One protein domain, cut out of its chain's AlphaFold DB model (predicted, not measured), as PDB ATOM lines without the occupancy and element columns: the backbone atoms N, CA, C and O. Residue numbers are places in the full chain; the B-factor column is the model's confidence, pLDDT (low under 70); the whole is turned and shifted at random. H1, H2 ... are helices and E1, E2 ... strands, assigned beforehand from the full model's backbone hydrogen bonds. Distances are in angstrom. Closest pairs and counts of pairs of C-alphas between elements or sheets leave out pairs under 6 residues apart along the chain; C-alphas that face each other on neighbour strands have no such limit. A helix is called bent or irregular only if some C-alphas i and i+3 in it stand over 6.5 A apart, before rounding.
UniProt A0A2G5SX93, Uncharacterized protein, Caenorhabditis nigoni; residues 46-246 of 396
ATOM      1  N   ASP A  46     235.815 215.205 197.181       90.81
ATOM      2  CA  ASP A  46     234.729 214.372 196.643       90.81
ATOM      3  C   ASP A  46     233.386 214.632 197.330       90.81
ATOM      4  O   ASP A  46     232.340 214.696 196.676       90.81
ATOM      5  N   GLN A  47     233.412 214.851 198.647       89.12
ATOM      6  CA  GLN A  47     232.223 215.220 199.408       89.12
ATOM      7  C   GLN A  47     231.676 216.566 198.930       89.12
ATOM      8  O   GLN A  47     230.473 216.695 198.688       89.12
ATOM      9  N   TRP A  48     232.553 217.557 198.740       89.25
ATOM     10  CA  TRP A  48     232.148 218.881 198.271       89.25
ATOM     11  C   TRP A  48     231.643 218.855 196.826       89.25
ATOM     12  O   TRP A  48     230.630 219.490 196.534       89.25
ATOM     13  N   ARG A  49     232.270 218.072 195.934       92.19
ATOM     14  CA  ARG A  49     231.788 217.861 194.555       92.19
ATOM     15  C   ARG A  49     230.360 217.338 194.538       92.19
ATOM     16  O   ARG A  49     229.510 217.884 193.835       92.19
ATOM     17  N   LYS A  50     230.094 216.297 195.332       91.38
ATOM     18  CA  LYS A  50     228.760 215.707 195.460       91.38
ATOM     19  C   LYS A  50     227.749 216.744 195.948       91.38
ATOM     20  O   LYS A  50     226.709 216.922 195.325       91.38
ATOM     21  N   LYS A  51     228.092 217.488 197.001       88.56
ATOM     22  CA  LYS A  51     227.218 218.519 197.568       88.56
ATOM     23  C   LYS A  51     226.897 219.644 196.577       88.56
ATOM     24  O   LYS A  51     225.742 220.048 196.498       88.56
ATOM     25  N   TYR A  52     227.858 220.117 195.781       91.19
ATOM     26  CA  TYR A  52     227.573 221.142 194.767       91.19
ATOM     27  C   TYR A  52     226.637 220.633 193.663       91.19
ATOM     28  O   TYR A  52     225.762 221.377 193.223       91.19
ATOM     29  N   ARG A  53     226.779 219.365 193.255       91.06
ATOM     30  CA  ARG A  53     225.918 218.738 192.240       91.06
ATOM     31  C   ARG A  53     224.510 218.422 192.742       91.06
ATOM     32  O   ARG A  53     223.569 218.523 191.965       91.06
ATOM     33  N   GLU A  54     224.370 218.012 193.999       89.75
ATOM     34  CA  GLU A  54     223.095 217.542 194.556       89.75
ATOM     35  C   GLU A  54     222.308 218.664 195.244       89.75
ATOM     36  O   GLU A  54     221.136 218.871 194.933       89.75
ATOM     37  N   ASP A  55     222.954 219.429 196.127       82.75
ATOM     38  CA  ASP A  55     222.270 220.386 197.008       82.75
ATOM     39  C   ASP A  55     222.214 221.806 196.410       82.75
ATOM     40  O   ASP A  55     221.358 222.604 196.787       82.75
ATOM     41  N   HIS A  56     223.101 222.136 195.461       85.44
ATOM     42  CA  HIS A  56     223.180 223.448 194.790       85.44
ATOM     43  C   HIS A  56     222.922 223.369 193.270       85.44
ATOM     44  O   HIS A  56     223.319 224.266 192.521       85.44
ATOM     45  N   VAL A  57     222.232 222.315 192.816       90.19
ATOM     46  CA  VAL A  57     222.099 221.927 191.399       90.19
ATOM     47  C   VAL A  57     221.678 223.061 190.458       90.19
ATOM     48  O   VAL A  57     222.269 223.218 189.396       90.19
ATOM     49  N   GLU A  58     220.696 223.881 190.840       91.69
ATOM     50  CA  GLU A  58     220.159 224.951 189.988       91.69
ATOM     51  C   GLU A  58     221.219 226.027 189.715       91.69
ATOM     52  O   GLU A  58     221.642 226.220 188.576       91.69
ATOM     53  N   LYS A  59     221.749 226.653 190.777       91.88
ATOM     54  CA  LYS A  59     222.796 227.682 190.661       91.88
ATOM     55  C   LYS A  59     224.070 227.131 190.031       91.88
ATOM     56  O   LYS A  59     224.781 227.869 189.345       91.88
ATOM     57  N   PHE A  60     224.386 225.867 190.302       94.25
ATOM     58  CA  PHE A  60     225.542 225.198 189.728       94.25
ATOM     59  C   PHE A  60     225.384 225.065 188.210       94.25
ATOM     60  O   PHE A  60     226.237 225.564 187.480       94.25
ATOM     61  N   ASN A  61     224.270 224.508 187.733       94.69
ATOM     62  CA  ASN A  61     224.006 224.331 186.305       94.69
ATOM     63  C   ASN A  61     223.955 225.665 185.550       94.69
ATOM     64  O   ASN A  61     224.589 225.781 184.501       94.69
ATOM     65  N   ASP A  62     223.303 226.688 186.110       95.00
ATOM     66  CA  ASP A  62     223.273 228.036 185.522       95.00
ATOM     67  C   ASP A  62     224.687 228.621 185.380       95.00
ATOM     68  O   ASP A  62     225.035 229.258 184.383       95.00
ATOM     69  N   SER A  63     225.539 228.379 186.379       95.38
ATOM     70  CA  SER A  63     226.930 228.839 186.372       95.38
ATOM     71  C   SER A  63     227.795 228.057 185.379       95.38
ATOM     72  O   SER A  63     228.665 228.652 184.740       95.38
ATOM     73  N   VAL A  64     227.552 226.751 185.212       95.88
ATOM     74  CA  VAL A  64     228.208 225.918 184.189       95.88
ATOM     75  C   VAL A  64     227.815 226.385 182.793       95.88
ATOM     76  O   VAL A  64     228.687 226.552 181.940       95.88
ATOM     77  N   GLU A  65     226.528 226.642 182.553       95.69
ATOM     78  CA  GLU A  65     226.052 227.159 181.272       95.69
ATOM     79  C   GLU A  65     226.677 228.521 180.960       95.69
ATOM     80  O   GLU A  65     227.183 228.727 179.851       95.69
ATOM     81  N   PHE A  66     226.710 229.427 181.941       94.00
ATOM     82  CA  PHE A  66     227.376 230.714 181.786       94.00
ATOM     83  C   PHE A  66     228.853 230.536 181.414       94.00
ATOM     84  O   PHE A  66     229.303 231.099 180.414       94.00
ATOM     85  N   LEU A  67     229.593 229.720 182.176       94.25
ATOM     86  CA  LEU A  67     231.011 229.460 181.936       94.25
ATOM     87  C   LEU A  67     231.240 228.898 180.529       94.25
ATOM     88  O   LEU A  67     232.063 229.437 179.792       94.25
ATOM     89  N   ARG A  68     230.462 227.887 180.128       95.25
ATOM     90  CA  ARG A  68     230.506 227.279 178.791       95.25
ATOM     91  C   ARG A  68     230.330 228.324 177.691       95.25
ATOM     92  O   ARG A  68     231.082 228.328 176.718       95.25
ATOM     93  N   ASN A  69     229.357 229.219 177.850       93.25
ATOM     94  CA  ASN A  69     229.038 230.233 176.849       93.25
ATOM     95  C   ASN A  69     230.156 231.281 176.705       93.25
ATOM     96  O   ASN A  69     230.403 231.746 175.594       93.25
ATOM     97  N   ILE A  70     230.855 231.637 177.792       92.25
ATOM     98  CA  ILE A  70     231.940 232.632 177.739       92.25
ATOM     99  C   ILE A  70     233.289 232.051 177.292       92.25
ATOM    100  O   ILE A  70     234.075 232.769 176.673       92.25
ATOM    101  N   THR A  71     233.584 230.782 177.596       89.69
ATOM    102  CA  THR A  71     234.861 230.137 177.233       89.69
ATOM    103  C   THR A  71     234.792 229.364 175.921       89.69
ATOM    104  O   THR A  71     235.839 229.076 175.347       89.69
ATOM    105  N   GLY A  72     233.592 229.007 175.452       90.31
ATOM    106  CA  GLY A  72     233.405 228.147 174.283       90.31
ATOM    107  C   GLY A  72     233.894 226.710 174.495       90.31
ATOM    108  O   GLY A  72     234.229 226.033 173.526       90.31
ATOM    109  N   THR A  73     233.993 226.254 175.748       93.88
ATOM    110  CA  THR A  73     234.436 224.893 176.099       93.88
ATOM    111  C   THR A  73     233.280 223.894 176.060       93.88
ATOM    112  O   THR A  73     232.118 224.275 175.907       93.88
ATOM    113  N   SER A  74     233.579 222.599 176.203       95.81
ATOM    114  CA  SER A  74     232.532 221.591 176.381       95.81
ATOM    115  C   SER A  74     231.806 221.782 177.724       95.81
ATOM    116  O   SER A  74     232.294 222.473 178.623       95.81
ATOM    117  N   GLN A  75     230.619 221.182 177.856       94.81
ATOM    118  CA  GLN A  75     229.872 221.199 179.117       94.81
ATOM    119  C   GLN A  75     230.630 220.468 180.230       94.81
ATOM    120  O   GLN A  75     230.684 220.973 181.345       94.81
ATOM    121  N   GLU A  76     231.260 219.338 179.908       95.50
ATOM    122  CA  GLU A  76     232.057 218.543 180.847       95.50
ATOM    123  C   GLU A  76     233.278 219.331 181.348       95.50
ATOM    124  O   GLU A  76     233.519 219.392 182.551       95.50
ATOM    125  N   ASP A  77     233.994 220.024 180.454       96.00
ATOM    126  CA  ASP A  77     235.151 220.847 180.835       96.00
ATOM    127  C   ASP A  77     234.747 222.059 181.685       96.00
ATOM    128  O   ASP A  77     235.456 222.437 182.622       96.00
ATOM    129  N   ALA A  78     233.619 222.699 181.354       95.50
ATOM    130  CA  ALA A  78     233.092 223.819 182.129       95.50
ATOM    131  C   ALA A  78     232.662 223.360 183.530       95.50
ATOM    132  O   ALA A  78     232.980 224.022 184.518       95.50
ATOM    133  N   GLU A  79     231.988 222.214 183.617       96.31
ATOM    134  CA  GLU A  79     231.589 221.605 184.882       96.31
ATOM    135  C   GLU A  79     232.806 221.282 185.752       96.31
ATOM    136  O   GLU A  79     232.873 221.707 186.906       96.31
ATOM    137  N   GLU A  80     233.798 220.589 185.191       95.56
ATOM    138  CA  GLU A  80     234.994 220.188 185.926       95.56
ATOM    139  C   GLU A  80     235.811 221.401 186.382       95.56
ATOM    140  O   GLU A  80     236.261 221.464 187.528       95.56
ATOM    141  N   LYS A  81     235.957 222.416 185.524       95.00
ATOM    142  CA  LYS A  81     236.626 223.665 185.895       95.00
ATOM    143  C   LYS A  81     235.907 224.371 187.045       95.00
ATOM    144  O   LYS A  81     236.559 224.765 188.011       95.00
ATOM    145  N   LEU A  82     234.584 224.513 186.959       95.62
ATOM    146  CA  LEU A  82     233.811 225.189 187.996       95.62
ATOM    147  C   LEU A  82     233.865 224.423 189.324       95.62
ATOM    148  O   LEU A  82     234.028 225.042 190.371       95.62
ATOM    149  N   LEU A  83     233.781 223.089 189.296       95.56
ATOM    150  CA  LEU A  83     233.931 222.265 190.498       95.56
ATOM    151  C   LEU A  83     235.303 222.445 191.140       95.56
ATOM    152  O   LEU A  83     235.380 222.623 192.353       95.56
ATOM    153  N   ASN A  84     236.374 222.454 190.346       95.00
ATOM    154  CA  ASN A  84     237.721 222.692 190.860       95.00
ATOM    155  C   ASN A  84     237.842 224.057 191.550       95.00
ATOM    156  O   ASN A  84     238.374 224.136 192.661       95.00
ATOM    157  N   ASP A  85     237.296 225.116 190.947       95.19
ATOM    158  CA  ASP A  85     237.274 226.450 191.554       95.19
ATOM    159  C   ASP A  85     236.438 226.473 192.845       95.19
ATOM    160  O   ASP A  85     236.872 227.025 193.857       95.19
ATOM    161  N   LEU A  86     235.272 225.823 192.859       95.00
ATOM    162  CA  LEU A  86     234.391 225.769 194.027       95.00
ATOM    163  C   LEU A  86     234.987 224.973 195.193       95.00
ATOM    164  O   LEU A  86     234.857 225.396 196.336       95.00
ATOM    165  N   ILE A  87     235.674 223.859 194.935       93.88
ATOM    166  CA  ILE A  87     236.370 223.077 195.972       93.88
ATOM    167  C   ILE A  87     237.499 223.900 196.590       93.88
ATOM    168  O   ILE A  87     237.639 223.956 197.814       93.88
ATOM    169  N   ARG A  88     238.291 224.565 195.742       95.31
ATOM    170  CA  ARG A  88     239.355 225.476 196.174       95.31
ATOM    171  C   ARG A  88     238.792 226.623 197.011       95.31
ATOM    172  O   ARG A  88     239.357 226.938 198.057       95.31
ATOM    173  N   ILE A  89     237.660 227.203 196.598       95.50
ATOM    174  CA  ILE A  89     236.944 228.221 197.376       95.50
ATOM    175  C   ILE A  89     236.502 227.656 198.722       95.50
ATOM    176  O   ILE A  89     236.810 228.257 199.744       95.50
ATOM    177  N   THR A  90     235.838 226.499 198.745       93.88
ATOM    178  CA  THR A  90     235.356 225.872 199.980       93.88
ATOM    179  C   THR A  90     236.496 225.638 200.968       93.88
ATOM    180  O   THR A  90     236.353 225.972 202.142       93.88
ATOM    181  N   PHE A  91     237.647 225.138 200.509       94.12
ATOM    182  CA  PHE A  91     238.820 224.946 201.364       94.12
ATOM    183  C   PHE A  91     239.283 226.257 202.021       94.12
ATOM    184  O   PHE A  91     239.488 226.305 203.240       94.12
ATOM    185  N   VAL A  92     239.436 227.324 201.227       95.94
ATOM    186  CA  VAL A  92     239.877 228.629 201.735       95.94
ATOM    187  C   VAL A  92     238.815 229.240 202.653       95.94
ATOM    188  O   VAL A  92     239.153 229.675 203.752       95.94
ATOM    189  N   GLU A  93     237.537 229.221 202.261       95.06
ATOM    190  CA  GLU A  93     236.426 229.748 203.062       95.06
ATOM    191  C   GLU A  93     236.376 229.079 204.439       95.06
ATOM    192  O   GLU A  93     236.307 229.780 205.451       95.06
ATOM    193  N   THR A  94     236.463 227.747 204.503       94.06
ATOM    194  CA  THR A  94     236.412 227.008 205.772       94.06
ATOM    195  C   THR A  94     237.624 227.292 206.658       94.06
ATOM    196  O   THR A  94     237.475 227.466 207.870       94.06
ATOM    197  N   ASN A  95     238.820 227.410 206.075       95.31
ATOM    198  CA  ASN A  95     240.013 227.790 206.832       95.31
ATOM    199  C   ASN A  95     239.889 229.196 207.420       95.31
ATOM    200  O   ASN A  95     240.182 229.387 208.597       95.31
ATOM    201  N   LEU A  96     239.390 230.157 206.644       95.88
ATOM    202  CA  LEU A  96     239.161 231.519 207.120       95.88
ATOM    203  C   LEU A  96     238.063 231.577 208.196       95.88
ATOM    204  O   LEU A  96     238.186 232.323 209.169       95.88
ATOM    205  N   VAL A  97     237.017 230.752 208.068       94.88
ATOM    206  CA  VAL A  97     235.983 230.598 209.103       94.88
ATOM    207  C   VAL A  97     236.605 230.124 210.418       94.88
ATOM    208  O   VAL A  97     236.335 230.732 211.445       94.88
ATOM    209  N   LEU A  98     237.450 229.089 210.399       93.44
ATOM    210  CA  LEU A  98     237.961 228.436 211.613       93.44
ATOM    211  C   LEU A  98     239.217 229.071 212.213       93.44
ATOM    212  O   LEU A  98     239.420 228.999 213.422       93.44
ATOM    213  N   ASN A  99     240.075 229.658 211.384       95.25
ATOM    214  CA  ASN A  99     241.397 230.143 211.788       95.25
ATOM    215  C   ASN A  99     241.523 231.671 211.705       95.25
ATOM    216  O   ASN A  99     242.568 232.228 212.042       95.25
ATOM    217  N   GLY A 100     240.466 232.364 211.279       95.38
ATOM    218  CA  GLY A 100     240.452 233.814 211.156       95.38
ATOM    219  C   GLY A 100     241.094 234.322 209.869       95.38
ATOM    220  O   GLY A 100     241.168 233.625 208.864       95.38
ATOM    221  N   ARG A 101     241.531 235.587 209.871       96.44
ATOM    222  CA  ARG A 101     242.195 236.192 208.705       96.44
ATOM    223  C   ARG A 101     243.590 235.607 208.530       96.44
ATOM    224  O   ARG A 101     244.360 235.597 209.488       96.44
ATOM    225  N   GLN A 102     243.932 235.186 207.317       97.62
ATOM    226  CA  GLN A 102     245.187 234.476 207.040       97.62
ATOM    227  C   GLN A 102     245.870 234.997 205.778       97.62
ATOM    228  O   GLN A 102     245.200 235.416 204.837       97.62
ATOM    229  N   ASN A 103     247.201 234.968 205.743       97.94
ATOM    230  CA  ASN A 103     247.953 235.165 204.501       97.94
ATOM    231  C   ASN A 103     248.024 233.859 203.688       97.94
ATOM    232  O   ASN A 103     247.565 232.799 204.125       97.94
ATOM    233  N   ALA A 104     248.590 233.937 202.483       97.50
ATOM    234  CA  ALA A 104     248.660 232.790 201.585       97.50
ATOM    235  C   ALA A 104     249.562 231.669 202.124       97.50
ATOM    236  O   ALA A 104     249.265 230.494 201.923       97.50
ATOM    237  N   GLU A 105     250.633 232.014 202.839       97.69
ATOM    238  CA  GLU A 105     251.559 231.061 203.447       97.69
ATOM    239  C   GLU A 105     250.877 230.240 204.545       97.69
ATOM    240  O   GLU A 105     251.045 229.025 204.598       97.69
ATOM    241  N   GLN A 106     250.071 230.886 205.390       97.88
ATOM    242  CA  GLN A 106     249.280 230.229 206.429       97.88
ATOM    243  C   GLN A 106     248.217 229.308 205.825       97.88
ATOM    244  O   GLN A 106     248.088 228.165 206.258       97.88
ATOM    245  N   LEU A 107     247.486 229.777 204.808       97.12
ATOM    246  CA  LEU A 107     246.488 228.960 204.108       97.12
ATOM    247  C   LEU A 107     247.132 227.739 203.440       97.12
ATOM    248  O   LEU A 107     246.605 226.632 203.535       97.12
ATOM    249  N   PHE A 108     248.296 227.922 202.816       96.94
ATOM    250  CA  PHE A 108     249.038 226.834 202.186       96.94
ATOM    251  C   PHE A 108     249.600 225.845 203.213       96.94
ATOM    252  O   PHE A 108     249.520 224.639 203.008       96.94
ATOM    253  N   ALA A 109     250.110 226.322 204.351       96.31
ATOM    254  CA  ALA A 109     250.547 225.449 205.436       96.31
ATOM    255  C   ALA A 109     249.387 224.600 205.983       96.31
ATOM    256  O   ALA A 109     249.557 223.398 206.179       96.31
ATOM    257  N   ASN A 110     248.199 225.186 206.161       95.12
ATOM    258  CA  ASN A 110     247.020 224.426 206.589       95.12
ATOM    259  C   ASN A 110     246.588 223.405 205.538       95.12
ATOM    260  O   ASN A 110     246.174 222.315 205.908       95.12
ATOM    261  N   LEU A 111     246.724 223.723 204.246       94.31
ATOM    262  CA  LEU A 111     246.445 222.767 203.176       94.31
ATOM    263  C   LEU A 111     247.327 221.531 203.307       94.31
ATOM    264  O   LEU A 111     246.814 220.422 203.278       94.31
ATOM    265  N   LEU A 112     248.634 221.721 203.501       93.06
ATOM    266  CA  LEU A 112     249.581 220.615 203.655       93.06
ATOM    267  C   LEU A 112     249.283 219.737 204.881       93.06
ATOM    268  O   LEU A 112     249.630 218.563 204.876       93.06
ATOM    269  N   LEU A 113     248.647 220.295 205.916       92.38
ATOM    270  CA  LEU A 113     248.198 219.548 207.096       92.38
ATOM    271  C   LEU A 113     246.840 218.858 206.899       92.38
ATOM    272  O   LEU A 113     246.532 217.919 207.626       92.38
ATOM    273  N   ALA A 114     246.022 219.355 205.971       89.75
ATOM    274  CA  ALA A 114     244.651 218.914 205.729       89.75
ATOM    275  C   ALA A 114     244.523 217.835 204.645       89.75
ATOM    276  O   ALA A 114     243.471 217.205 204.541       89.75
ATOM    277  N   ILE A 115     245.546 217.678 203.801       89.81
ATOM    278  CA  ILE A 115     245.582 216.666 202.743       89.81
ATOM    279  C   ILE A 115     246.081 215.323 203.280       89.81
ATOM    280  O   ILE A 115     247.010 215.256 204.085       89.81
ATOM    281  N   ASN A 116     245.504 214.244 202.765       83.75
ATOM    282  CA  ASN A 116     246.030 212.892 202.934       83.75
ATOM    283  C   ASN A 116     246.993 212.544 201.782       83.75
ATOM    284  O   ASN A 116     246.875 213.102 200.693       83.75
ATOM    285  N   GLU A 117     247.911 211.589 201.988       74.06
ATOM    286  CA  GLU A 117     248.943 211.210 200.995       74.06
ATOM    287  C   GLU A 117     248.380 210.766 199.628       74.06
ATOM    288  O   GLU A 117     249.070 210.855 198.616       74.06
ATOM    289  N   GLU A 118     247.125 210.311 199.584       78.50
ATOM    290  CA  GLU A 118     246.455 209.828 198.368       78.50
ATOM    291  C   GLU A 118     245.747 210.935 197.562       78.50
ATOM    292  O   GLU A 118     245.269 210.682 196.456       78.50
ATOM    293  N   GLN A 119     245.648 212.157 198.096       82.75
ATOM    294  CA  GLN A 119     244.871 213.240 197.490       82.75
ATOM    295  C   GLN A 119     245.728 214.155 196.610       82.75
ATOM    296  O   GLN A 119     246.853 214.519 196.954       82.75
ATOM    297  N   GLU A 120     245.167 214.598 195.482       86.38
ATOM    298  CA  GLU A 120     245.803 215.624 194.655       86.38
ATOM    299  C   GLU A 120     245.776 216.984 195.364       86.38
ATOM    300  O   GLU A 120     244.729 217.460 195.812       86.38
ATOM    301  N   ILE A 121     246.941 217.629 195.453       88.44
ATOM    302  CA  ILE A 121     247.072 218.926 196.114       88.44
ATOM    303  C   ILE A 121     246.467 220.016 195.214       88.44
ATOM    304  O   ILE A 121     246.959 220.231 194.103       88.44
ATOM    305  N   PRO A 122     245.460 220.776 195.685       91.88
ATOM    306  CA  PRO A 122     244.764 221.755 194.858       91.88
ATOM    307  C   PRO A 122     245.610 222.987 194.523       91.88
ATOM    308  O   PRO A 122     245.261 223.704 193.593       91.88
ATOM    309  N   PHE A 123     246.700 223.245 195.247       95.06
ATOM    310  CA  PHE A 123     247.628 224.347 194.996       95.06
ATOM    311  C   PHE A 123     249.060 223.828 195.097       95.06
ATOM    312  O   PHE A 123     249.391 223.113 196.034       95.06
ATOM    313  N   LYS A 124     249.944 224.207 194.175       93.94
ATOM    314  CA  LYS A 124     251.350 223.763 194.182       93.94
ATOM    315  C   LYS A 124     252.243 224.648 195.045       93.94
ATOM    316  O   LYS A 124     253.365 224.267 195.367       93.94
ATOM    317  N   SER A 125     251.784 225.852 195.383       97.25
ATOM    318  CA  SER A 125     252.533 226.811 196.197       97.25
ATOM    319  C   SER A 125     251.619 227.844 196.856       97.25
ATOM    320  O   SER A 125     250.504 228.090 196.390       97.25
ATOM    321  N   ALA A 126     252.135 228.529 197.880       97.56
ATOM    322  CA  ALA A 126     251.474 229.691 198.475       97.56
ATOM    323  C   ALA A 126     251.223 230.813 197.451       97.56
ATOM    324  O   ALA A 126     250.187 231.468 197.508       97.56
ATOM    325  N   GLN A 127     252.111 231.004 196.466       97.94
ATOM    326  CA  GLN A 127     251.907 232.006 195.415       97.94
ATOM    327  C   GLN A 127     250.733 231.648 194.495       97.94
ATOM    328  O   GLN A 127     249.971 232.531 194.108       97.94
ATOM    329  N   GLU A 128     250.566 230.368 194.148       97.81
ATOM    330  CA  GLU A 128     249.406 229.917 193.367       97.81
ATOM    331  C   GLU A 128     248.106 230.140 194.145       97.81
ATOM    332  O   GLU A 128     247.138 230.653 193.585       97.81
ATOM    333  N   LEU A 129     248.110 229.835 195.445       97.31
ATOM    334  CA  LEU A 129     246.977 230.092 196.331       97.31
ATOM    335  C   LEU A 129     246.671 231.595 196.427       97.31
ATOM    336  O   LEU A 129     245.516 231.990 196.298       97.31
ATOM    337  N   ALA A 130     247.690 232.446 196.575       97.56
ATOM    338  CA  ALA A 130     247.523 233.898 196.586       97.56
ATOM    339  C   ALA A 130     246.886 234.407 195.286       97.56
ATOM    340  O   ALA A 130     245.901 235.137 195.335       97.56
ATOM    341  N   ASN A 131     247.406 233.971 194.134       97.38
ATOM    342  CA  ASN A 131     246.872 234.341 192.825       97.38
ATOM    343  C   ASN A 131     245.416 233.887 192.665       97.38
ATOM    344  O   ASN A 131     244.603 234.612 192.096       97.38
ATOM    345  N   PHE A 132     245.082 232.701 193.179       97.25
ATOM    346  CA  PHE A 132     243.715 232.205 193.180       97.25
ATOM    347  C   PHE A 132     242.794 233.075 194.043       97.25
ATOM    348  O   PHE A 132     241.758 233.526 193.555       97.25
ATOM    349  N   CYS A 133     243.178 233.378 195.285       96.94
ATOM    350  CA  CYS A 133     242.395 234.254 196.157       96.94
ATOM    351  C   CYS A 133     242.207 235.650 195.546       96.94
ATOM    352  O   CYS A 133     241.088 236.159 195.529       96.94
ATOM    353  N   ASP A 134     243.269 236.227 194.975       95.25
ATOM    354  CA  ASP A 134     243.234 237.520 194.283       95.25
ATOM    355  C   ASP A 134     242.353 237.489 193.014       95.25
ATOM    356  O   ASP A 134     241.812 238.520 192.613       95.25
ATOM    357  N   SER A 135     242.162 236.316 192.395       94.00
ATOM    358  CA  SER A 135     241.245 236.125 191.261       94.00
ATOM    359  C   SER A 135     239.775 235.950 191.667       94.00
ATOM    360  O   SER A 135     238.889 236.076 190.821       94.00
ATOM    361  N   MET A 136     239.508 235.721 192.958       95.00
ATOM    362  CA  MET A 136     238.172 235.499 193.526       95.00
ATOM    363  C   MET A 136     237.763 236.582 194.552       95.00
ATOM    364  O   MET A 136     237.276 236.245 195.635       95.00
ATOM    365  N   PRO A 137     237.890 237.891 194.249       92.56
ATOM    366  CA  PRO A 137     237.661 238.977 195.207       92.56
ATOM    367  C   PRO A 137     236.205 239.131 195.664       92.56
ATOM    368  O   PRO A 137     235.926 239.836 196.636       92.56
ATOM    369  N   LEU A 138     235.264 238.469 194.981       93.25
ATOM    370  CA  LEU A 138     233.890 238.359 195.459       93.25
ATOM    371  C   LEU A 138     233.809 237.442 196.691       93.25
ATOM    372  O   LEU A 138     233.097 237.765 197.633       93.25
ATOM    373  N   ASN A 139     234.565 236.343 196.724       94.94
ATOM    374  CA  ASN A 139     234.607 235.405 197.852       94.94
ATOM    375  C   ASN A 139     235.620 235.828 198.922       94.94
ATOM    376  O   ASN A 139     235.322 235.732 200.114       94.94
ATOM    377  N   PHE A 140     236.789 236.319 198.497       95.38
ATOM    378  CA  PHE A 140     237.915 236.621 199.377       95.38
ATOM    379  C   PHE A 140     238.337 238.076 199.265       95.38
ATOM    380  O   PHE A 140     238.933 238.505 198.281       95.38
ATOM    381  N   ARG A 141     238.097 238.845 200.322       93.25
ATOM    382  CA  ARG A 141     238.610 240.206 200.418       93.25
ATOM    383  C   ARG A 141     240.014 240.187 201.011       93.25
ATOM    384  O   ARG A 141     240.261 239.537 202.026       93.25
ATOM    385  N   LYS A 142     240.920 240.956 200.411       92.50
ATOM    386  CA  LYS A 142     242.284 241.151 200.907       92.50
ATOM    387  C   LYS A 142     242.390 242.466 201.671       92.50
ATOM    388  O   LYS A 142     242.217 243.542 201.100       92.50
ATOM    389  N   ASP A 143     242.694 242.375 202.958       87.12
ATOM    390  CA  ASP A 143     243.005 243.511 203.818       87.12
ATOM    391  C   ASP A 143     244.509 243.478 204.132       87.12
ATOM    392  O   ASP A 143     244.992 242.656 204.914       87.12
ATOM    393  N   ALA A 144     245.267 244.369 203.483       87.06
ATOM    394  CA  ALA A 144     246.731 244.342 203.446       87.06
ATOM    395  C   ALA A 144     247.281 243.020 202.869       87.06
ATOM    396  O   ALA A 144     247.228 242.823 201.658       87.06
ATOM    397  N   GLN A 145     247.816 242.134 203.712       90.19
ATOM    398  CA  GLN A 145     248.358 240.824 203.309       90.19
ATOM    399  C   GLN A 145     247.498 239.648 203.788       90.19
ATOM    400  O   GLN A 145     247.881 238.496 203.611       90.19
ATOM    401  N   LEU A 146     246.353 239.927 204.416       96.81
ATOM    402  CA  LEU A 146     245.479 238.908 204.981       96.81
ATOM    403  C   LEU A 146     244.186 238.822 204.179       96.81
ATOM    404  O   LEU A 146     243.549 239.836 203.896       96.81
ATOM    405  N   TYR A 147     243.781 237.601 203.863       97.31
ATOM    406  CA  TYR A 147     242.483 237.305 203.287       97.31
ATOM    407  C   TYR A 147     241.435 237.146 204.383       97.31
ATOM    408  O   TYR A 147     241.717 236.685 205.494       97.31
ATOM    409  N   ARG A 148     240.208 237.528 204.048       95.88
ATOM    410  CA  ARG A 148     239.000 237.269 204.824       95.88
ATOM    411  C   ARG A 148     237.847 236.929 203.893       95.88
ATOM    412  O   ARG A 148     237.846 237.340 202.735       95.88
ATOM    413  N   ASN A 149     236.842 236.252 204.426       96.00
ATOM    414  CA  ASN A 149     235.618 235.991 203.687       96.00
ATOM    415  C   ASN A 149     234.825 237.283 203.439       96.00
ATOM    416  O   ASN A 149     234.873 238.242 204.226       96.00
ATOM    417  N   THR A 150     234.045 237.266 202.365       94.94
ATOM    418  CA  THR A 150     232.974 238.229 202.087       94.94
ATOM    419  C   THR A 150     231.629 237.625 202.497       94.94
ATOM    420  O   THR A 150     231.384 236.434 202.303       94.94
ATOM    421  N   GLY A 151     230.744 238.432 203.081       94.19
ATOM    422  CA  GLY A 151     229.397 238.015 203.461       94.19
ATOM    423  C   GLY A 151     228.492 237.771 202.261       94.19
ATOM    424  O   GLY A 151     228.672 238.349 201.188       94.19
ATOM    425  N   VAL A 152     227.469 236.942 202.458       94.06
ATOM    426  CA  VAL A 152     226.530 236.544 201.399       94.06
ATOM    427  C   VAL A 152     225.848 237.766 200.803       94.06
ATOM    428  O   VAL A 152     225.795 237.921 199.582       94.06
ATOM    429  N   GLN A 153     225.367 238.674 201.655       94.69
ATOM    430  CA  GLN A 153     224.668 239.862 201.177       94.69
ATOM    431  C   GLN A 153     225.615 240.868 200.517       94.69
ATOM    432  O   GLN A 153     225.201 241.547 199.583       94.69
ATOM    433  N   GLY A 154     226.891 240.904 200.915       94.56
ATOM    434  CA  GLY A 154     227.923 241.664 200.208       94.56
ATOM    435  C   GLY A 154     228.090 241.163 198.772       94.56
ATOM    436  O   GLY A 154     228.027 241.951 197.829       94.56
ATOM    437  N   ARG A 155     228.200 239.841 198.584       95.44
ATOM    438  CA  ARG A 155     228.322 239.230 197.248       95.44
ATOM    439  C   ARG A 155     227.086 239.466 196.381       95.44
ATOM    440  O   ARG A 155     227.211 239.838 195.214       95.44
ATOM    441  N   ARG A 156     225.891 239.309 196.960       95.06
ATOM    442  CA  ARG A 156     224.612 239.580 196.280       95.06
ATOM    443  C   ARG A 156     224.468 241.050 195.880       95.06
ATOM    444  O   ARG A 156     224.009 241.325 194.774       95.06
ATOM    445  N   LEU A 157     224.883 241.987 196.737       95.00
ATOM    446  CA  LEU A 157     224.840 243.417 196.428       95.00
ATOM    447  C   LEU A 157     225.716 243.749 195.215       95.00
ATOM    448  O   LEU A 157     225.269 244.469 194.331       95.00
ATOM    449  N   ILE A 158     226.928 243.192 195.123       95.75
ATOM    450  CA  ILE A 158     227.809 243.409 193.965       95.75
ATOM    451  C   ILE A 158     227.139 242.973 192.654       95.75
ATOM    452  O   ILE A 158     227.159 243.725 191.677       95.75
ATOM    453  N   GLN A 159     226.496 241.801 192.626       93.38
ATOM    454  CA  GLN A 159     225.777 241.353 191.429       93.38
ATOM    455  C   GLN A 159     224.546 242.222 191.122       93.38
ATOM    456  O   GLN A 159     224.265 242.501 189.954       93.38
ATOM    457  N   GLU A 160     223.846 242.722 192.143       94.31
ATOM    458  CA  GLU A 160     222.734 243.660 191.961       94.31
ATOM    459  C   GLU A 160     223.197 244.993 191.354       94.31
ATOM    460  O   GLU A 160     222.589 245.476 190.395       94.31
ATOM    461  N   LEU A 161     224.303 245.560 191.849       95.81
ATOM    462  CA  LEU A 161     224.904 246.773 191.287       95.81
ATOM    463  C   LEU A 161     225.313 246.551 189.828       95.81
ATOM    464  O   LEU A 161     225.001 247.379 188.971       95.81
ATOM    465  N   LYS A 162     225.934 245.405 189.519       95.69
ATOM    466  CA  LYS A 162     226.275 245.034 188.138       95.69
ATOM    467  C   LYS A 162     225.029 245.004 187.257       95.69
ATOM    468  O   LYS A 162     225.009 245.633 186.203       95.69
ATOM    469  N   ARG A 163     223.969 244.318 187.697       94.19
ATOM    470  CA  ARG A 163     222.700 244.198 186.963       94.19
ATOM    471  C   ARG A 163     222.075 245.559 186.657       94.19
ATOM    472  O   ARG A 163     221.562 245.755 185.557       94.19
ATOM    473  N   LYS A 164     222.105 246.483 187.618       95.38
ATOM    474  CA  LYS A 164     221.606 247.854 187.454       95.38
ATOM    475  C   LYS A 164     222.420 248.642 186.433       95.38
ATOM    476  O   LYS A 164     221.843 249.182 185.492       95.38
ATOM    477  N   LEU A 165     223.747 248.611 186.539       96.19
ATOM    478  CA  LEU A 165     224.632 249.283 185.582       96.19
ATOM    479  C   LEU A 165     224.483 248.723 184.160       96.19
ATOM    480  O   LEU A 165     224.442 249.492 183.205       96.19
ATOM    481  N   THR A 166     224.312 247.405 183.995       94.25
ATOM    482  CA  THR A 166     224.035 246.791 182.681       94.25
ATOM    483  C   THR A 166     222.723 247.298 182.061       94.25
ATOM    484  O   THR A 166     222.600 247.346 180.840       94.25
ATOM    485  N   ARG A 167     221.742 247.707 182.875       94.25
ATOM    486  CA  ARG A 167     220.475 248.303 182.407       94.25
ATOM    487  C   ARG A 167     220.579 249.800 182.104       94.25
ATOM    488  O   ARG A 167     219.607 250.374 181.621       94.25
ATOM    489  N   GLY A 168     221.737 250.412 182.356       93.12
ATOM    490  CA  GLY A 168     221.965 251.843 182.178       93.12
ATOM    491  C   GLY A 168     221.574 252.698 183.384       93.12
ATOM    492  O   GLY A 168     221.516 253.918 183.243       93.12
ATOM    493  N   ASP A 169     221.313 252.096 184.553       94.31
ATOM    494  CA  ASP A 169     221.100 252.860 185.787       94.31
ATOM    495  C   ASP A 169     222.395 253.608 186.154       94.31
ATOM    496  O   ASP A 169     223.491 253.053 186.061       94.31
ATOM    497  N   VAL A 170     222.269 254.849 186.621       93.75
ATOM    498  CA  VAL A 170     223.384 255.607 187.206       93.75
ATOM    499  C   VAL A 170     223.450 255.298 188.698       93.75
ATOM    500  O   VAL A 170     222.424 255.326 189.377       93.75
ATOM    501  N   ILE A 171     224.645 254.974 189.194       95.75
ATOM    502  CA  ILE A 171     224.883 254.663 190.606       95.75
ATOM    503  C   ILE A 171     225.930 255.628 191.155       95.75
ATOM    504  O   ILE A 171     227.102 255.565 190.788       95.75
ATOM    505  N   ASP A 172     225.504 256.478 192.072       94.06
ATOM    506  CA  ASP A 172     226.294 257.468 192.802       94.06
ATOM    507  C   ASP A 172     225.946 257.414 194.301       94.06
ATOM    508  O   ASP A 172     225.175 256.560 194.747       94.06
ATOM    509  N   CYS A 173     226.551 258.284 195.108       88.56
ATOM    510  CA  CYS A 173     226.287 258.315 196.548       88.56
ATOM    511  C   CYS A 173     224.836 258.698 196.882       88.56
ATOM    512  O   CYS A 173     224.314 258.214 197.881       88.56
ATOM    513  N   ASP A 174     224.182 259.510 196.047       91.25
ATOM    514  CA  ASP A 174     222.827 260.012 196.299       91.25
ATOM    515  C   ASP A 174     221.759 258.939 196.016       91.25
ATOM    516  O   ASP A 174     220.724 258.869 196.678       91.25
ATOM    517  N   SER A 175     222.014 258.065 195.043       92.50
ATOM    518  CA  SER A 175     221.140 256.946 194.672       92.50
ATOM    519  C   SER A 175     221.389 255.668 195.481       92.50
ATOM    520  O   SER A 175     220.529 254.778 195.502       92.50
ATOM    521  N   LEU A 176     222.537 255.559 196.159       89.88
ATOM    522  CA  LEU A 176     222.955 254.347 196.864       89.88
ATOM    523  C   LEU A 176     221.959 253.920 197.949       89.88
ATOM    524  O   LEU A 176     221.611 252.741 198.012       89.88
ATOM    525  N   ASP A 177     221.443 254.857 198.745       89.31
ATOM    526  CA  ASP A 177     220.489 254.551 199.819       89.31
ATOM    527  C   ASP A 177     219.208 253.912 199.277       89.31
ATOM    528  O   ASP A 177     218.735 252.896 199.795       89.31
ATOM    529  N   GLN A 178     218.683 254.442 198.168       93.00
ATOM    530  CA  GLN A 178     217.492 253.892 197.527       93.00
ATOM    531  C   GLN A 178     217.757 252.505 196.930       93.00
ATOM    532  O   GLN A 178     216.880 251.633 196.965       93.00
ATOM    533  N   ILE A 179     218.952 252.284 196.375       93.38
ATOM    534  CA  ILE A 179     219.373 250.978 195.858       93.38
ATOM    535  C   ILE A 179     219.477 249.966 196.999       93.38
ATOM    536  O   ILE A 179     218.949 248.862 196.862       93.38
ATOM    537  N   LEU A 180     220.087 250.339 198.126       91.94
ATOM    538  CA  LEU A 180     220.192 249.489 199.311       91.94
ATOM    539  C   LEU A 180     218.813 249.148 199.881       91.94
ATOM    540  O   LEU A 180     218.553 247.991 200.198       91.94
ATOM    541  N   GLU A 181     217.900 250.115 199.956       92.94
ATOM    542  CA  GLU A 181     216.528 249.870 200.407       92.94
ATOM    543  C   GLU A 181     215.792 248.878 199.492       92.94
ATOM    544  O   GLU A 181     215.117 247.962 199.962       92.94
ATOM    545  N   ASN A 182     215.955 249.014 198.175       94.50
ATOM    546  CA  ASN A 182     215.366 248.085 197.213       94.50
ATOM    547  C   ASN A 182     216.021 246.702 197.272       94.50
ATOM    548  O   ASN A 182     215.325 245.695 197.171       94.50
ATOM    549  N   PHE A 183     217.335 246.641 197.488       94.75
ATOM    550  CA  PHE A 183     218.061 245.393 197.683       94.75
ATOM    551  C   PHE A 183     217.568 244.646 198.928       94.75
ATOM    552  O   PHE A 183     217.289 243.450 198.841       94.75
ATOM    553  N   ARG A 184     217.357 245.344 200.053       94.38
ATOM    554  CA  ARG A 184     216.811 244.752 201.289       94.38
ATOM    555  C   ARG A 184     215.462 244.066 201.059       94.38
ATOM    556  O   ARG A 184     215.240 242.978 201.576       94.38
ATOM    557  N   LYS A 185     214.604 244.619 200.192       94.12
ATOM    558  CA  LYS A 185     213.301 244.017 199.826       94.12
ATOM    559  C   LYS A 185     213.425 242.665 199.104       94.12
ATOM    560  O   LYS A 185     212.448 241.927 199.043       94.12
ATOM    561  N   THR A 186     214.603 242.328 198.571       93.25
ATOM    562  CA  THR A 186     214.894 241.034 197.917       93.25
ATOM    563  C   THR A 186     215.430 239.967 198.880       93.25
ATOM    564  O   THR A 186     215.811 238.868 198.462       93.25
ATOM    565  N   ILE A 187     215.545 240.294 200.168       92.94
ATOM    566  CA  ILE A 187     216.030 239.382 201.199       92.94
ATOM    567  C   ILE A 187     214.826 238.650 201.792       92.94
ATOM    568  O   ILE A 187     213.927 239.253 202.374       92.94
ATOM    569  N   HIS A 188     214.821 237.329 201.634       91.38
ATOM    570  CA  HIS A 188     213.788 236.441 202.156       91.38
ATOM    571  C   HIS A 188     214.450 235.440 203.103       91.38
ATOM    572  O   HIS A 188     215.022 234.448 202.659       91.38
ATOM    573  N   VAL A 189     214.426 235.754 204.396       90.25
ATOM    574  CA  VAL A 189     214.977 234.934 205.485       90.25
ATOM    575  C   VAL A 189     214.011 234.942 206.667       90.25
ATOM    576  O   VAL A 189     213.098 235.771 206.713       90.25
ATOM    577  N   ASP A 190     214.232 234.049 207.628       89.44
ATOM    578  CA  ASP A 190     213.475 234.032 208.878       89.44
ATOM    579  C   ASP A 190     213.592 235.373 209.619       89.44
ATOM    580  O   ASP A 190     214.652 236.007 209.637       89.44
ATOM    581  N   GLU A 191     212.507 235.800 210.273       88.69
ATOM    582  CA  GLU A 191     212.443 237.096 210.972       88.69
ATOM    583  C   GLU A 191     213.539 237.250 212.045       88.69
ATOM    584  O   GLU A 191     214.014 238.359 212.282       88.69
ATOM    585  N   GLU A 192     214.007 236.147 212.642       87.88
ATOM    586  CA  GLU A 192     215.105 236.143 213.623       87.88
ATOM    587  C   GLU A 192     216.471 236.522 213.013       87.88
ATOM    588  O   GLU A 192     217.336 237.052 213.711       87.88
ATOM    589  N   LEU A 193     216.672 236.292 211.710       90.75
ATOM    590  CA  LEU A 193     217.917 236.594 210.989       90.75
ATOM    591  C   LEU A 193     217.844 237.913 210.211       90.75
ATOM    592  O   LEU A 193     218.865 238.563 209.970       90.75
ATOM    593  N   LYS A 194     216.627 238.328 209.856       92.00
ATOM    594  CA  LYS A 194     216.339 239.442 208.951       92.00
ATOM    595  C   LYS A 194     217.084 240.727 209.292       92.00
ATOM    596  O   LYS A 194     217.699 241.314 208.406       92.00
ATOM    597  N   ASN A 195     217.099 241.126 210.566       91.31
ATOM    598  CA  ASN A 195     217.736 242.380 210.976       91.31
ATOM    599  C   ASN A 195     219.239 242.419 210.646       91.31
ATOM    600  O   ASN A 195     219.743 243.445 210.196       91.31
ATOM    601  N   PHE A 196     219.955 241.311 210.851       93.69
ATOM    602  CA  PHE A 196     221.367 241.224 210.484       93.69
ATOM    603  C   PHE A 196     221.534 241.114 208.966       93.69
ATOM    604  O   PHE A 196     222.331 241.843 208.379       93.69
ATOM    605  N   THR A 197     220.761 240.239 208.314       93.62
ATOM    606  CA  THR A 197     220.883 239.998 206.873       93.62
ATOM    607  C   THR A 197     220.631 241.271 206.053       93.62
ATOM    608  O   THR A 197     221.388 241.566 205.135       93.62
ATOM    609  N   GLU A 198     219.650 242.101 206.409       93.38
ATOM    610  CA  GLU A 198     219.381 243.380 205.722       93.38
ATOM    611  C   GLU A 198     220.521 244.408 205.831       93.38
ATOM    612  O   GLU A 198     220.603 245.353 205.035       93.38
ATOM    613  N   GLN A 199     221.412 244.227 206.803       92.44
ATOM    614  CA  GLN A 199     222.505 245.145 207.101       92.44
ATOM    615  C   GLN A 199     223.879 244.601 206.683       92.44
ATOM    616  O   GLN A 199     224.775 245.392 206.392       92.44
ATOM    617  N   GLU A 200     224.031 243.276 206.554       93.50
ATOM    618  CA  GLU A 200     225.308 242.594 206.300       93.50
ATOM    619  C   GLU A 200     226.073 243.154 205.090       93.50
ATOM    620  O   GLU A 200     227.297 243.269 205.140       93.50
ATOM    621  N   ALA A 201     225.377 243.528 204.009       90.81
ATOM    622  CA  ALA A 201     226.023 243.970 202.771       90.81
ATOM    623  C   ALA A 201     226.954 245.184 202.959       90.81
ATOM    624  O   ALA A 201     227.940 245.329 202.237       90.81
ATOM    625  N   GLN A 202     226.673 246.030 203.954       87.25
ATOM    626  CA  GLN A 202     227.457 247.230 204.255       87.25
ATOM    627  C   GLN A 202     228.742 246.931 205.047       87.25
ATOM    628  O   GLN A 202     229.600 247.798 205.184       87.25
ATOM    629  N   LEU A 203     228.917 245.701 205.544       89.94
ATOM    630  CA  LEU A 203     230.100 245.304 206.316       89.94
ATOM    631  C   LEU A 203     231.312 244.996 205.425       89.94
ATOM    632  O   LEU A 203     232.461 245.042 205.875       89.94
ATOM    633  N   ASP A 204     231.079 244.658 204.155       88.94
ATOM    634  CA  ASP A 204     232.137 244.201 203.255       88.94
ATOM    635  C   ASP A 204     232.680 245.288 202.332       88.94
ATOM    636  O   ASP A 204     233.860 245.230 201.978       88.94
ATOM    637  N   TYR A 205     231.888 246.312 202.011       87.56
ATOM    638  CA  TYR A 205     232.313 247.413 201.149       87.56
ATOM    639  C   TYR A 205     231.880 248.757 201.732       87.56
ATOM    640  O   TYR A 205     230.696 249.009 201.915       87.56
ATOM    641  N   SER A 206     232.848 249.637 201.994       85.19
ATOM    642  CA  SER A 206     232.598 250.925 202.656       85.19
ATOM    643  C   SER A 206     232.190 252.056 201.709       85.19
ATOM    644  O   SER A 206     231.777 253.113 202.170       85.19
ATOM    645  N   SER A 207     232.375 251.897 200.394       90.56
ATOM    646  CA  SER A 207     232.023 252.916 199.394       90.56
ATOM    647  C   SER A 207     232.040 252.359 197.971       90.56
ATOM    648  O   SER A 207     232.699 251.353 197.694       90.56
ATOM    649  N   LEU A 208     231.408 253.079 197.038       94.44
ATOM    650  CA  LEU A 208     231.491 252.811 195.595       94.44
ATOM    651  C   LEU A 208     232.942 252.831 195.084       94.44
ATOM    652  O   LEU A 208     233.350 251.969 194.305       94.44
ATOM    653  N   PHE A 209     233.755 253.768 195.579       94.12
ATOM    654  CA  PHE A 209     235.182 253.809 195.264       94.12
ATOM    655  C   PHE A 209     235.883 252.523 195.709       94.12
ATOM    656  O   PHE A 209     236.639 251.934 194.935       94.12
ATOM    657  N   TYR A 210     235.606 252.054 196.928       92.31
ATOM    658  CA  TYR A 210     236.194 250.824 197.448       92.31
ATOM    659  C   TYR A 210     235.795 249.593 196.619       92.31
ATOM    660  O   TYR A 210     236.654 248.764 196.314       92.31
ATOM    661  N   ILE A 211     234.540 249.518 196.159       94.50
ATOM    662  CA  ILE A 211     234.077 248.470 195.234       94.50
ATOM    663  C   ILE A 211     234.924 248.475 193.957       94.50
ATOM    664  O   ILE A 211     235.500 247.450 193.607       94.50
ATOM    665  N   SER A 212     235.109 249.633 193.314       94.81
ATOM    666  CA  SER A 212     235.919 249.729 192.083       94.81
ATOM    667  C   SER A 212     237.394 249.341 192.254       94.81
ATOM    668  O   SER A 212     238.076 249.027 191.282       94.81
ATOM    669  N   LYS A 213     237.920 249.403 193.484       92.50
ATOM    670  CA  LYS A 213     239.305 249.020 193.793       92.50
ATOM    671  C   LYS A 213     239.471 247.551 194.119       92.50
ATOM    672  O   LYS A 213     240.579 247.043 193.992       92.50
ATOM    673  N   THR A 214     238.400 246.902 194.550       91.31
ATOM    674  CA  THR A 214     238.431 245.519 195.026       91.31
ATOM    675  C   THR A 214     237.862 244.541 194.017       91.31
ATOM    676  O   THR A 214     238.360 243.425 193.932       91.31
ATOM    677  N   ILE A 215     236.861 244.947 193.234       93.94
ATOM    678  CA  ILE A 215     236.138 244.065 192.324       93.94
ATOM    679  C   ILE A 215     236.473 244.407 190.865       93.94
ATOM    680  O   ILE A 215     236.002 245.425 190.345       93.94
ATOM    681  N   PRO A 216     237.252 243.554 190.170       92.31
ATOM    682  CA  PRO A 216     237.501 243.688 188.744       92.31
ATOM    683  C   PRO A 216     236.191 243.707 187.961       92.31
ATOM    684  O   PRO A 216     235.301 242.893 188.198       92.31
ATOM    685  N   GLY A 217     236.084 244.639 187.018       94.00
ATOM    686  CA  GLY A 217     234.860 244.883 186.256       94.00
ATOM    687  C   GLY A 217     234.133 246.159 186.670       94.00
ATOM    688  O   GLY A 217     233.415 246.718 185.851       94.00
ATOM    689  N   PHE A 218     234.362 246.682 187.878       96.38
ATOM    690  CA  PHE A 218     233.835 247.986 188.285       96.38
ATOM    691  C   PHE A 218     234.865 249.099 188.097       96.38
ATOM    692  O   PHE A 218     236.056 248.926 188.352       96.38
ATOM    693  N   VAL A 219     234.395 250.275 187.689       96.50
ATOM    694  CA  VAL A 219     235.206 251.485 187.509       96.50
ATOM    695  C   VAL A 219     234.526 252.630 188.244       96.50
ATOM    696  O   VAL A 219     233.314 252.773 188.166       96.50
ATOM    697  N   TYR A 220     235.292 253.446 188.963       96.69
ATOM    698  CA  TYR A 220     234.766 254.637 189.626       96.69
ATOM    699  C   TYR A 220     235.263 255.891 188.919       96.69
ATOM    700  O   TYR A 220     236.475 256.135 188.867       96.69
ATOM    701  N   ASP A 221     234.336 256.688 188.394       95.69
ATOM    702  CA  ASP A 221     234.652 258.003 187.859       95.69
ATOM    703  C   ASP A 221     234.677 259.025 188.997       95.69
ATOM    704  O   ASP A 221     233.661 259.373 189.592       95.69
ATOM    705  N   LYS A 222     235.876 259.530 189.294       92.81
ATOM    706  CA  LYS A 222     236.081 260.524 190.352       92.81
ATOM    707  C   LYS A 222     235.434 261.873 190.045       92.81
ATOM    708  O   LYS A 222     235.211 262.629 190.983       92.81
ATOM    709  N   VAL A 223     235.210 262.202 188.771       92.31
ATOM    710  CA  VAL A 223     234.659 263.504 188.375       92.31
ATOM    711  C   VAL A 223     233.153 263.522 188.597       92.31
ATOM    712  O   VAL A 223     232.652 264.438 189.241       92.31
ATOM    713  N   SER A 224     232.443 262.509 188.099       91.25
ATOM    714  CA  SER A 224     230.996 262.380 188.304       91.25
ATOM    715  C   SER A 224     230.617 261.757 189.650       91.25
ATOM    716  O   SER A 224     229.458 261.821 190.042       91.25
ATOM    717  N   GLY A 225     231.559 261.127 190.357       93.62
ATOM    718  CA  GLY A 225     231.277 260.377 191.584       93.62
ATOM    719  C   GLY A 225     230.515 259.067 191.349       93.62
ATOM    720  O   GLY A 225     230.043 258.461 192.312       93.62
ATOM    721  N   CYS A 226     230.401 258.632 190.091       96.00
ATOM    722  CA  CYS A 226     229.589 257.492 189.685       96.00
ATOM    723  C   CYS A 226     230.398 256.191 189.600       96.00
ATOM    724  O   CYS A 226     231.568 256.161 189.201       96.00
ATOM    725  N   LEU A 227     229.730 255.088 189.923       97.25
ATOM    726  CA  LEU A 227     230.184 253.736 189.639       97.25
ATOM    727  C   LEU A 227     229.754 253.338 188.219       97.25
ATOM    728  O   LEU A 227     228.632 253.604 187.800       97.25
ATOM    729  N   GLY A 228     230.640 252.670 187.490       96.56
ATOM    730  CA  GLY A 228     230.403 252.140 186.154       96.56
ATOM    731  C   GLY A 228     230.999 250.745 185.980       96.56
ATOM    732  O   GLY A 228     231.648 250.211 186.885       96.56
ATOM    733  N   LEU A 229     230.783 250.159 184.803       97.06
ATOM    734  CA  LEU A 229     231.343 248.864 184.418       97.06
ATOM    735  C   LEU A 229     232.466 249.036 183.394       97.06
ATOM    736  O   LEU A 229     232.391 249.885 182.506       97.06
ATOM    737  N   SER A 230     233.504 248.214 183.510       95.19
ATOM    738  CA  SER A 230     234.521 248.071 182.474       95.19
ATOM    739  C   SER A 230     234.003 247.190 181.327       95.19
ATOM    740  O   SER A 230     233.071 246.404 181.524       95.19
ATOM    741  N   PRO A 231     234.636 247.242 180.141       91.75
ATOM    742  CA  PRO A 231     234.271 246.382 179.011       91.75
ATOM    743  C   PRO A 231     234.355 244.872 179.296       91.75
ATOM    744  O   PRO A 231     233.715 244.079 178.610       91.75
ATOM    745  N   ASP A 232     235.135 244.466 180.301       90.56
ATOM    746  CA  ASP A 232     235.347 243.056 180.649       90.56
ATOM    747  C   ASP A 232     234.369 242.543 181.718       90.56
ATOM    748  O   ASP A 232     234.357 241.349 182.021       90.56
ATOM    749  N   ALA A 233     233.520 243.414 182.278       92.62
ATOM    750  CA  ALA A 233     232.591 243.046 183.344       92.62
ATOM    751  C   ALA A 233     231.627 241.917 182.939       92.62
ATOM    752  O   ALA A 233     231.325 241.046 183.751       92.62
ATOM    753  N   ASP A 234     231.188 241.881 181.678       89.06
ATOM    754  CA  ASP A 234     230.276 240.844 181.169       89.06
ATOM    755  C   ASP A 234     230.959 239.492 180.925       89.06
ATOM    756  O   ASP A 234     230.292 238.462 180.889       89.06
ATOM    757  N   LYS A 235     232.290 239.473 180.804       88.38
ATOM    758  CA  LYS A 235     233.083 238.239 180.672       88.38
ATOM    759  C   LYS A 235     233.568 237.709 182.020       88.38
ATOM    760  O   LYS A 235     234.104 236.606 182.094       88.38
ATOM    761  N   SER A 236     233.418 238.497 183.081       90.94
ATOM    762  CA  SER A 236     233.887 238.141 184.413       90.94
ATOM    763  C   SER A 236     233.032 237.024 185.004       90.94
ATOM    764  O   SER A 236     231.856 237.224 185.307       90.94
ATOM    765  N   LEU A 237     233.626 235.847 185.199       90.31
ATOM    766  CA  LEU A 237     232.935 234.702 185.786       90.31
ATOM    767  C   LEU A 237     232.361 235.041 187.169       90.31
ATOM    768  O   LEU A 237     231.174 234.842 187.410       90.31
ATOM    769  N   ILE A 238     233.172 235.644 188.040       91.62
ATOM    770  CA  ILE A 238     232.779 235.975 189.415       91.62
ATOM    771  C   ILE A 238     231.610 236.967 189.493       91.62
ATOM    772  O   ILE A 238     230.839 236.929 190.446       91.62
ATOM    773  N   LEU A 239     231.449 237.853 188.502       92.38
ATOM    774  CA  LEU A 239     230.379 238.855 188.498       92.38
ATOM    775  C   LEU A 239     229.049 238.325 187.968       92.38
ATOM    776  O   LEU A 239     228.018 238.946 188.216       92.38
ATOM    777  N   ASN A 240     229.078 237.230 187.212       91.75
ATOM    778  CA  ASN A 240     227.930 236.791 186.425       91.75
ATOM    779  C   ASN A 240     227.456 235.378 186.779       91.75
ATOM    780  O   ASN A 240     226.282 235.083 186.579       91.75
ATOM    781  N   ALA A 241     228.318 234.514 187.320       92.12
ATOM    782  CA  ALA A 241     227.904 233.184 187.745       92.12
ATOM    783  C   ALA A 241     227.204 233.241 189.122       92.12
ATOM    784  O   ALA A 241     227.798 233.707 190.105       92.12
ATOM    785  N   PRO A 242     225.947 232.769 189.228       90.69
ATOM    786  CA  PRO A 242     225.160 232.878 190.455       90.69
ATOM    787  C   PRO A 242     225.712 232.052 191.621       90.69
ATOM    788  O   PRO A 242     225.477 232.408 192.779       90.69
ATOM    789  N   ILE A 243     226.473 230.985 191.352       92.25
ATOM    790  CA  ILE A 243     227.029 230.117 192.399       92.25
ATOM    791  C   ILE A 243     227.980 230.865 193.347       92.25
ATOM    792  O   ILE A 243     228.056 230.533 194.527       92.25
ATOM    793  N   PHE A 244     228.647 231.930 192.883       91.62
ATOM    794  CA  PHE A 244     229.573 232.703 193.720       91.62
ATOM    795  C   PHE A 244     228.874 233.624 194.725       91.62
ATOM    796  O   PHE A 244     229.516 234.084 195.666       91.62
ATOM    797  N   MET A 245     227.567 233.881 194.589       89.00
ATOM    798  CA  MET A 245     226.824 234.619 195.620       89.00
ATOM    799  C   MET A 245     226.605 233.787 196.885       89.00
ATOM    800  O   MET A 245     226.546 234.337 197.988       89.00
ATOM    801  N   ASP A 246     226.472 232.472 196.724       86.50
ATOM    802  CA  ASP A 246     225.973 231.553 197.741       86.50
ATOM    803  C   ASP A 246     226.640 230.180 197.585       86.50
ATOM    804  O   ASP A 246     226.090 229.244 197.001       86.50
TER     805      ASP A 246
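AT A GLANCE: This is residues 46 to 246 of the 396 residues of an uncharacterized protein of Caenorhabditis nigoni (UniProt A0A2G5SX93). Picture two lobes side by side along the longest axis, with two short helices, H10 and H11, between them near the middle of the whole. The first lobe is built on the long helix H3: H1 and H2 cross it, and H4 and the small strand hairpin E1 E2 pack on its later part, with H5 packed on H4. In the second lobe H6 and H9 pack on the hairpin E3 E4, H8 packs on the early part of H6, and H7 lies close to H6, while residues 115 to 120 stick out from the first lobe. You have 201 printed residues with eleven named helices and four named strands, in the order H1 H2 H3 H4 H5 E1 E2 H6 H7 H8 H9 E3 E4 H10 H11; each of the two sheets is antiparallel. The class is mostly helix, and the whole is compact, with a radius of gyration of the C-alphas of 17.6 A and spans of 56 by 39 by 37 A.

HOW THE PARTS SIT: Begin with H1, residues 46 to 54, which touches residues 83 to 90 of H3, residues 75 to 99, at a steep tilt of 64 degrees, closest at the C-alphas of Arg 49 and Leu 83, 6.4 A apart. H2, residues 57 to 71, touches H3 at a steep tilt of 61 degrees, opposite ways, closest at the C-alphas of Arg 68 and Ala 78, 5.5 A. Further along, H4, residues 104 to 114, only just touches H3, with 3 pairs of C-alphas within 8 A, about perpendicular at 82 degrees, closest at Val 92 and Leu 107, 7.0 A. H5, residues 126 to 135, touches H4, closest at the C-alphas of Glu 105 and Ala 126, 5.2 A, and is near H3. Look next at the hairpin of E1, residues 140 to 143, and E2, residues 146 to 149, where N 141 and O 148 are 2.9 A apart, within hydrogen-bond range; the closest C-alphas of H3 and E2 are those of Leu 96 and Arg 148, 6.2 A. H6, residues 152 to 166, touches H8, residues 191 to 203, at a steep tilt of 62 degrees, the same way, closest at the C-alphas of Gly 154 and Ala 201, 3.9 A. H7, residues 173 to 184, is close to but not clearly touching H6, with the C-alphas of Leu 157 and Phe 183 7.2 A apart. H9, residues 208 to 214, comes closest to E3, residues 218 to 221, at the C-alphas of Ser 212 and Phe 218, 4.7 A. E3 forms a hairpin with E4, residues 226 to 229, where N 228 and O 219 are 2.8 A apart, within hydrogen-bond range. H10, residues 237 to 240, touches H6, closest at the C-alphas of Gln 159 and Leu 239, 6.0 A. H11, residues 242 to 245, touches H2 at the C-alphas of Lys 59 and Ile 243, 5.2 A, and H6 at those of Arg 155 and Met 245, 5.1 A. H1, H2, H3, H4, H5, H6 and H9 have every O i to N i+4 pair within hydrogen-bond range, H7 has 6 of 8, H8 has 3 of 9 beside 6 of 10 O i to N i+3 pairs, and H10 and H11 are too short for an O i to N i+4 pair.

IN THESE COORDINATES: Find C-alpha 46 at (234.729, 214.372, 196.643), where H1 begins. H3 starts at C-alpha 75, (229.872, 221.199, 179.117), and runs 35.8 A to C-alpha 99; H2 measures 20.8 A, H6 21.5 A and H8 20.0 A. H8 is irregular, with C-alphas 198 and 201 7.3 A apart, and H7, 17.2 A long, is only just irregular, with C-alphas 174 and 177 6.9 A apart. H11 ends at C-alpha 245, (226.824, 234.619, 195.620).

THE WHOLE: The two C-alphas farthest apart are those of Glu 118 and Val 223, 55.9 A. The printed part has no cut; the link from H4 to H5, 11 residues, is long. The mean pLDDT of the printed part is 93.1, and no printed residue is under 70.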